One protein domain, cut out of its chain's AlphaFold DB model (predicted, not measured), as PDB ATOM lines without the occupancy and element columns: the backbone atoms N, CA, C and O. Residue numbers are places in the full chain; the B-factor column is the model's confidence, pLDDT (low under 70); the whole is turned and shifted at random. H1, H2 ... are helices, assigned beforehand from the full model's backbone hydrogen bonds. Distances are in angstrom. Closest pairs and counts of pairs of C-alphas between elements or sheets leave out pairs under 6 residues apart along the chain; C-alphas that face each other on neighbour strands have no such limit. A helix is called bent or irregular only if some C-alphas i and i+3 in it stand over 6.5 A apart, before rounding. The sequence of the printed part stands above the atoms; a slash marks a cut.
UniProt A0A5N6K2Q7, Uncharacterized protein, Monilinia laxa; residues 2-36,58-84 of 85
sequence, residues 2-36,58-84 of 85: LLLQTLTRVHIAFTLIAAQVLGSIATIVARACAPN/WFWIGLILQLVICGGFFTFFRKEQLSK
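Overview. This is residues 2 to 36 and 58 to 84 of the 85 residues of an uncharacterized protein of Monilinia laxa (UniProt A0A5N6K2Q7). Two long, nearly straight helices make a narrow, open V: H1 and H2 run opposite ways with an empty gap between them, nearer to each other where H1 ends and H2 begins. The printed part has 62 residues, with H1 then H2 along the chain and no named strand; the class is all helix. The whole is extended, with a radius of gyration of the C-alphas of 16.6 A, and flat, spanning 52 by 27 by 9 A.

Arrangement. Start with H1, residues 2 to 33, and look across to H2, residues 58 to 82: they are apart. Residues 2 to 36 and 58 to 84 stand free. Neither helix is bent; 26 of 28 O i to N i+4 pairs in H1 and 20 of 21 in H2 are within hydrogen-bond range.

Along the chain. Find C-alpha 2 at (96.616, -71.803, -102.882); from there H1 runs 46.7 A to C-alpha 33. H2 runs 36.3 A from C-alpha 58 at (48.876, -60.295, -94.430) to C-alpha 82 at (72.615, -87.298, -99.141).

Size, cuts and confidence. The C-alphas farthest apart, those of Leu 2 and Asn 36, are 51.9 A apart. Residues 37 to 57 are not printed; C-alphas 36 and 58 are 16.0 A apart across the cut. Look for pLDDT under 70 at residues 2 to 7, 31 to 36, 58 and 76 to 84.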
ATOM      1  N   LEU A   2      97.063 -73.128-103.347       60.00
ATOM      2  CA  LEU A   2      96.616 -71.803-102.882       60.00
ATOM      3  C   LEU A   2      95.473 -71.193-103.731       60.00
ATOM      4  O   LEU A   2      94.491 -70.719-103.179       60.00
ATOM      5  N   LEU A   3      95.559 -71.273-105.069       54.91
ATOM      6  CA  LEU A   3      94.552 -70.726-106.003       54.91
ATOM      7  C   LEU A   3      93.183 -71.434-105.948       54.91
ATOM      8  O   LEU A   3      92.146 -70.804-106.118       54.91
ATOM      9  N   LEU A   4      93.169 -72.743-105.683       56.75
ATOM     10  CA  LEU A   4      91.929 -73.515-105.519       56.75
ATOM     11  C   LEU A   4      91.237 -73.202-104.184       56.75
ATOM     12  O   LEU A   4      90.012 -73.182-104.113       56.75
ATOM     13  N   GLN A   5      92.015 -72.906-103.138       56.34
ATOM     14  CA  GLN A   5      91.499 -72.551-101.815       56.34
ATOM     15  C   GLN A   5      90.948 -71.113-101.755       56.34
ATOM     16  O   GLN A   5      90.081 -70.815-100.932       56.34
ATOM     17  N   THR A   6      91.417 -70.206-102.621       62.59
ATOM     18  CA  THR A   6      90.884 -68.838-102.698       62.59
ATOM     19  C   THR A   6      89.580 -68.759-103.490       62.59
ATOM     20  O   THR A   6      88.707 -67.987-103.095       62.59
ATOM     21  N   LEU A   7      89.385 -69.582-104.532       61.81
ATOM     22  CA  LEU A   7      88.127 -69.593-105.298       61.81
ATOM     23  C   LEU A   7      86.911 -69.983-104.451       61.81
ATOM     24  O   LEU A   7      85.875 -69.325-104.532       61.81
ATOM     25  N   THR A   8      87.032 -71.001-103.597       73.19
ATOM     26  CA  THR A   8      85.940 -71.390-102.691       73.19
ATOM     27  C   THR A   8      85.685 -70.330-101.624       73.19
ATOM     28  O   THR A   8      84.529 -70.051-101.312       73.19
ATOM     29  N   ARG A   9      86.728 -69.654-101.119       75.75
ATOM     30  CA  ARG A   9      86.563 -68.565-100.142       75.75
ATOM     31  C   ARG A   9      85.833 -67.354-100.739       75.75
ATOM     32  O   ARG A   9      84.972 -66.792-100.069       75.75
ATOM     33  N   VAL A  10      86.141 -66.969-101.980       80.06
ATOM     34  CA  VAL A  10      85.461 -65.855-102.669       80.06
ATOM     35  C   VAL A  10      84.004 -66.201-102.965       80.06
ATOM     36  O   VAL A  10      83.127 -65.383-102.698       80.06
ATOM     37  N   HIS A  11      83.730 -67.416-103.446       80.38
ATOM     38  CA  HIS A  11      82.360 -67.863-103.701       80.38
ATOM     39  C   HIS A  11      81.516 -67.859-102.416       80.38
ATOM     40  O   HIS A  11      80.436 -67.276-102.391       80.38
ATOM     41  N   ILE A  12      82.042 -68.416-101.319       83.50
ATOM     42  CA  ILE A  12      81.350 -68.421-100.022       83.50
ATOM     43  C   ILE A  12      81.144 -66.989 -99.511       83.50
ATOM     44  O   ILE A  12      80.028 -66.633 -99.138       83.50
ATOM     45  N   ALA A  13      82.172 -66.137 -99.550       85.81
ATOM     46  CA  ALA A  13      82.048 -64.743 -99.125       85.81
ATOM     47  C   ALA A  13      80.979 -63.986 -99.932       85.81
ATOM     48  O   ALA A  13      80.178 -63.259 -99.349       85.81
ATOM     49  N   PHE A  14      80.911 -64.210-101.248       85.44
ATOM     50  CA  PHE A  14      79.869 -63.642-102.099       85.44
ATOM     51  C   PHE A  14      78.473 -64.116-101.682       85.44
ATOM     52  O   PHE A  14      77.586 -63.285-101.493       85.44
ATOM     53  N   THR A  15      78.282 -65.424-101.470       85.69
ATOM     54  CA  THR A  15      76.975 -65.962-101.046       85.69
ATOM     55  C   THR A  15      76.526 -65.399 -99.696       85.69
ATOM     56  O   THR A  15      75.362 -65.028 -99.553       85.69
ATOM     57  N   LEU A  16      77.445 -65.257 -98.733       87.19
ATOM     58  CA  LEU A  16      77.146 -64.700 -97.414       87.19
ATOM     59  C   LEU A  16      76.772 -63.220 -97.499       87.19
ATOM     60  O   LEU A  16      75.754 -62.818 -96.946       87.19
ATOM     61  N   ILE A  17      77.547 -62.411 -98.230       91.31
ATOM     62  CA  ILE A  17      77.263 -60.978 -98.391       91.31
ATOM     63  C   ILE A  17      75.935 -60.775 -99.129       91.31
ATOM     64  O   ILE A  17      75.123 -59.958 -98.699       91.31
ATOM     65  N   ALA A  18      75.674 -61.538-100.194       88.75
ATOM     66  CA  ALA A  18      74.417 -61.465-100.934       88.75
ATOM     67  C   ALA A  18      73.210 -61.818-100.048       88.75
ATOM     68  O   ALA A  18      72.215 -61.090-100.048       88.75
ATOM     69  N   ALA A  19      73.318 -62.881 -99.243       85.50
ATOM     70  CA  ALA A  19      72.288 -63.251 -98.276       85.50
ATOM     71  C   ALA A  19      72.077 -62.155 -97.218       85.50
ATOM     72  O   ALA A  19      70.935 -61.820 -96.902       85.50
ATOM     73  N   GLN A  20      73.156 -61.545 -96.718       87.00
ATOM     74  CA  GLN A  20      73.080 -60.465 -95.733       87.00
ATOM     75  C   GLN A  20      72.400 -59.208 -96.296       87.00
ATOM     76  O   GLN A  20      71.607 -58.577 -95.600       87.00
ATOM     77  N   VAL A  21      72.693 -58.848 -97.550       92.12
ATOM     78  CA  VAL A  21      72.082 -57.697 -98.236       92.12
ATOM     79  C   VAL A  21      70.597 -57.947 -98.495       92.12
ATOM     80  O   VAL A  21      69.770 -57.088 -98.201       92.12
ATOM     81  N   LEU A  22      70.230 -59.133 -98.982       86.38
ATOM     82  CA  LEU A  22      68.820 -59.499 -99.155       86.38
ATOM     83  C   LEU A  22      68.067 -59.503 -97.816       86.38
ATOM     84  O   LEU A  22      66.967 -58.960 -97.724       86.38
ATOM     85  N   GLY A  23      68.678 -60.057 -96.765       85.38
ATOM     86  CA  GLY A  23      68.105 -60.079 -95.419       85.38
ATOM     87  C   GLY A  23      67.931 -58.684 -94.815       85.38
ATOM     88  O   GLY A  23      66.909 -58.409 -94.180       85.38
ATOM     89  N   SER A  24      68.883 -57.771 -95.034       88.06
ATOM     90  CA  SER A  24      68.784 -56.399 -94.527       88.06
ATOM     91  C   SER A  24      67.683 -55.612 -95.235       88.06
ATOM     92  O   SER A  24      66.892 -54.953 -94.559       88.06
ATOM     93  N   ILE A  25      67.545 -55.756 -96.558       87.38
ATOM     94  CA  ILE A  25      66.441 -55.165 -97.329       87.38
ATOM     95  C   ILE A  25      65.098 -55.693 -96.819       87.38
ATOM     96  O   ILE A  25      64.210 -54.897 -96.511       87.38
ATOM     97  N   ALA A  26      64.963 -57.012 -96.655       82.56
ATOM     98  CA  ALA A  26      63.746 -57.615 -96.115       82.56
ATOM     99  C   ALA A  26      63.409 -57.072 -94.714       82.56
ATOM    100  O   ALA A  26      62.252 -56.769 -94.432       82.56
ATOM    101  N   THR A  27      64.415 -56.867 -93.858       82.19
ATOM    102  CA  THR A  27      64.227 -56.314 -92.504       82.19
ATOM    103  C   THR A  27      63.812 -54.839 -92.529       82.19
ATOM    104  O   THR A  27      62.970 -54.420 -91.732       82.19
ATOM    105  N   ILE A  28      64.366 -54.040 -93.447       83.19
ATOM    106  CA  ILE A  28      63.984 -52.631 -93.635       83.19
ATOM    107  C   ILE A  28      62.527 -52.537 -94.099       83.19
ATOM    108  O   ILE A  28      61.758 -51.771 -93.522       83.19
ATOM    109  N   VAL A  29      62.136 -53.348 -95.086       78.75
ATOM    110  CA  VAL A  29      60.750 -53.408 -95.577       78.75
ATOM    111  C   VAL A  29      59.811 -53.888 -94.472       78.75
ATOM    112  O   VAL A  29      58.783 -53.262 -94.242       78.75
ATOM    113  N   ALA A  30      60.186 -54.925 -93.720       72.62
ATOM    114  CA  ALA A  30      59.392 -55.411 -92.595       72.62
ATOM    115  C   ALA A  30      59.176 -54.326 -91.531       72.62
ATOM    116  O   ALA A  30      58.068 -54.180 -91.030       72.62
ATOM    117  N   ARG A  31      60.200 -53.519 -91.222       69.50
ATOM    118  CA  ARG A  31      60.068 -52.372 -90.309       69.50
ATOM    119  C   ARG A  31      59.229 -51.233 -90.884       69.50
ATOM    120  O   ARG A  31      58.533 -50.581 -90.118       69.50
ATOM    121  N   ALA A  32      59.295 -50.986 -92.190       68.56
ATOM    122  CA  ALA A  32      58.468 -49.979 -92.855       68.56
ATOM    123  C   ALA A  32      56.988 -50.395 -92.931       68.56
ATOM    124  O   ALA A  32      56.108 -49.544 -92.847       68.56
ATOM    125  N   CYS A  33      56.717 -51.694 -93.064       65.81
ATOM    126  CA  CYS A  33      55.369 -52.263 -93.066       65.81
ATOM    127  C   CYS A  33      54.850 -52.600 -91.658       65.81
ATOM    128  O   CYS A  33      53.673 -52.927 -91.508       65.81
ATOM    129  N   ALA A  34      55.704 -52.550 -90.631       61.19
ATOM    130  CA  ALA A  34      55.298 -52.810 -89.259       61.19
ATOM    131  C   ALA A  34      54.407 -51.664 -88.745       61.19
ATOM    132  O   ALA A  34      54.746 -50.496 -88.950       61.19
ATOM    133  N   PRO A  35      53.301 -51.971 -88.042       59.62
ATOM    134  CA  PRO A  35      52.455 -50.955 -87.437       59.62
ATOM    135  C   PRO A  35      53.261 -50.079 -86.472       59.62
ATOM    136  O   PRO A  35      53.812 -50.537 -85.472       59.62
ATOM    137  N   ASN A  36      53.339 -48.799 -86.786       56.41
ATOM    138  CA  ASN A  36      53.891 -47.752 -85.945       56.41
ATOM    139  C   ASN A  36      52.870 -47.384 -84.865       56.41
ATOM    140  O   ASN A  36      51.792 -46.969 -85.248       56.41
ATOM    141  N   TRP A  58      47.434 -60.483 -94.635       67.50
ATOM    142  CA  TRP A  58      48.876 -60.295 -94.430       67.50
ATOM    143  C   TRP A  58      49.484 -61.293 -93.444       67.50
ATOM    144  O   TRP A  58      50.617 -61.735 -93.644       67.50
ATOM    145  N   PHE A  59      48.719 -61.709 -92.432       70.56
ATOM    146  CA  PHE A  59      49.146 -62.733 -91.479       70.56
ATOM    147  C   PHE A  59      49.405 -64.075 -92.179       70.56
ATOM    148  O   PHE A  59      50.460 -64.686 -92.006       70.56
ATOM    149  N   TRP A  60      48.474 -64.503 -93.033       70.88
ATOM    150  CA  TRP A  60      48.570 -65.767 -93.763       70.88
ATOM    151  C   TRP A  60      49.712 -65.774 -94.776       70.88
ATOM    152  O   TRP A  60      50.418 -66.774 -94.892       70.88
ATOM    153  N   ILE A  61      49.937 -64.654 -95.468       77.25
ATOM    154  CA  ILE A  61      51.059 -64.509 -96.403       77.25
ATOM    155  C   ILE A  61      52.391 -64.665 -95.660       77.25
ATOM    156  O   ILE A  61      53.246 -65.432 -96.104       77.25
ATOM    157  N   GLY A  62      52.554 -64.007 -94.508       75.69
ATOM    158  CA  GLY A  62      53.752 -64.149 -93.677       75.69
ATOM    159  C   GLY A  62      53.958 -65.580 -93.169       75.69
ATOM    160  O   GLY A  62      55.065 -66.115 -93.251       75.69
ATOM    161  N   LEU A  63      52.886 -66.233 -92.711       78.56
ATOM    162  CA  LEU A  63      52.918 -67.610 -92.205       78.56
ATOM    163  C   LEU A  63      53.317 -68.604 -93.311       78.56
ATOM    164  O   LEU A  63      54.196 -69.442 -93.106       78.56
ATOM    165  N   ILE A  64      52.738 -68.470 -94.508       83.00
ATOM    166  CA  ILE A  64      53.100 -69.296 -95.667       83.00
ATOM    167  C   ILE A  64      54.566 -69.078 -96.041       83.00
ATOM    168  O   ILE A  64      55.283 -70.056 -96.248       83.00
ATOM    169  N   LEU A  65      55.035 -67.828 -96.084       82.31
ATOM    170  CA  LEU A  65      56.429 -67.533 -96.416       82.31
ATOM    171  C   LEU A  65      57.393 -68.182 -95.408       82.31
ATOM    172  O   LEU A  65      58.384 -68.794 -95.810       82.31
ATOM    173  N   GLN A  66      57.069 -68.137 -94.111       81.38
ATOM    174  CA  GLN A  66      57.851 -68.793 -93.059       81.38
ATOM    175  C   GLN A  66      57.865 -70.322 -93.223       81.38
ATOM    176  O   GLN A  66      58.920 -70.948 -93.107       81.38
ATOM    177  N   LEU A  67      56.715 -70.935 -93.527       83.50
ATOM    178  CA  LEU A  67      56.614 -72.378 -93.762       83.50
ATOM    179  C   LEU A  67      57.379 -72.819 -95.012       83.50
ATOM    180  O   LEU A  67      58.033 -73.862 -94.984       83.50
ATOM    181  N   VAL A  68      57.342 -72.025 -96.084       85.00
ATOM    182  CA  VAL A  68      58.115 -72.275 -97.308       85.00
ATOM    183  C   VAL A  68      59.609 -72.233 -97.016       85.00
ATOM    184  O   VAL A  68      60.334 -73.099 -97.497       85.00
ATOM    185  N   ILE A  69      60.074 -71.293 -96.188       81.81
ATOM    186  CA  ILE A  69      61.477 -71.249 -95.761       81.81
ATOM    187  C   ILE A  69      61.832 -72.529 -94.989       81.81
ATOM    188  O   ILE A  69      62.786 -73.213 -95.358       81.81
ATOM    189  N   CYS A  70      61.043 -72.913 -93.982       81.69
ATOM    190  CA  CYS A  70      61.280 -74.136 -93.205       81.69
ATOM    191  C   CYS A  70      61.274 -75.408 -94.078       81.69
ATOM    192  O   CYS A  70      62.156 -76.259 -93.949       81.69
ATOM    193  N   GLY A  71      60.311 -75.532 -94.996       83.06
ATOM    194  CA  GLY A  71      60.212 -76.658 -95.927       83.06
ATOM    195  C   GLY A  71      61.329 -76.668 -96.972       83.06
ATOM    196  O   GLY A  71      61.879 -77.726 -97.292       83.06
ATOM    197  N   GLY A  72      61.720 -75.493 -97.464       79.00
ATOM    198  CA  GLY A  72      62.860 -75.302 -98.355       79.00
ATOM    199  C   GLY A  72      64.152 -75.772 -97.699       79.00
ATOM    200  O   GLY A  72      64.842 -76.619 -98.260       79.00
ATOM    201  N   PHE A  73      64.420 -75.338 -96.464       74.88
ATOM    202  CA  PHE A  73      65.553 -75.828 -95.676       74.88
ATOM    203  C   PHE A  73      65.514 -77.353 -95.501       74.88
ATOM    204  O   PHE A  73      66.511 -78.022 -95.765       74.88
ATOM    205  N   PHE A  74      64.365 -77.927 -95.134       74.12
ATOM    206  CA  PHE A  74      64.244 -79.372 -94.918       74.12
ATOM    207  C   PHE A  74      64.450 -80.203 -96.196       74.12
ATOM    208  O   PHE A  74      64.960 -81.321 -96.140       74.12
ATOM    209  N   THR A  75      64.068 -79.684 -97.361       73.31
ATOM    210  CA  THR A  75      64.150 -80.419 -98.635       73.31
ATOM    211  C   THR A  75      65.492 -80.231 -99.340       73.31
ATOM    212  O   THR A  75      66.054 -81.224 -99.813       73.31
ATOM    213  N   PHE A  76      66.041 -79.011 -99.371       67.06
ATOM    214  CA  PHE A  76      67.330 -78.717-100.009       67.06
ATOM    215  C   PHE A  76      68.510 -79.279 -99.217       67.06
ATOM    216  O   PHE A  76      69.298 -80.044 -99.775       67.06
ATOM    217  N   PHE A  77      68.594 -79.014 -97.907       63.59
ATOM    218  CA  PHE A  77      69.728 -79.500 -97.107       63.59
ATOM    219  C   PHE A  77      69.749 -81.024 -97.011       63.59
ATOM    220  O   PHE A  77      70.818 -81.628 -96.987       63.59
ATOM    221  N   ARG A  78      68.580 -81.674 -97.015       62.81
ATOM    222  CA  ARG A  78      68.511 -83.138 -97.010       62.81
ATOM    223  C   ARG A  78      69.046 -83.737 -98.312       62.81
ATOM    224  O   ARG A  78      69.703 -84.770 -98.263       62.81
ATOM    225  N   LYS A  79      68.821 -83.091 -99.463       57.47
ATOM    226  CA  LYS A  79      69.373 -83.543-100.752       57.47
ATOM    227  C   LYS A  79      70.869 -83.261-100.891       57.47
ATOM    228  O   LYS A  79      71.588 -84.123-101.388       57.47
ATOM    229  N   GLU A  80      71.347 -82.117-100.411       58.12
ATOM    230  CA  GLU A  80      72.779 -81.787-100.449       58.12
ATOM    231  C   GLU A  80      73.613 -82.623 -99.467       58.12
ATOM    232  O   GLU A  80      74.774 -82.916 -99.748       58.12
ATOM    233  N   GLN A  81      73.036 -83.073 -98.345       54.53
ATOM    234  CA  GLN A  81      73.726 -83.988 -97.428       54.53
ATOM    235  C   GLN A  81      73.726 -85.453 -97.895       54.53
ATOM    236  O   GLN A  81      74.715 -86.139 -97.667       54.53
ATOM    237  N   LEU A  82      72.678 -85.929 -98.585       53.22
ATOM    238  CA  LEU A  82      72.615 -87.298 -99.141       53.22
ATOM    239  C   LEU A  82      73.481 -87.501-100.394       53.22
ATOM    240  O   LEU A  82      73.767 -88.639-100.752       53.22
ATOM    241  N   SER A  83      73.891 -86.419-101.062       54.22
ATOM    242  CA  SER A  83      74.783 -86.468-102.229       54.22
ATOM    243  C   SER A  83      76.272 -86.417-101.862       54.22
ATOM    244  O   SER A  83      77.114 -86.297-102.755       54.22
ATOM    245  N   LYS A  84      76.614 -86.487-100.570       45.06
ATOM    246  CA  LYS A  84      77.994 -86.736-100.146       45.06
ATOM    247  C   LYS A  84      78.270 -88.247-100.194       45.06
ATOM    248  O   LYS A  84      77.591 -88.970 -99.465       45.06
TER     249      LYS A  84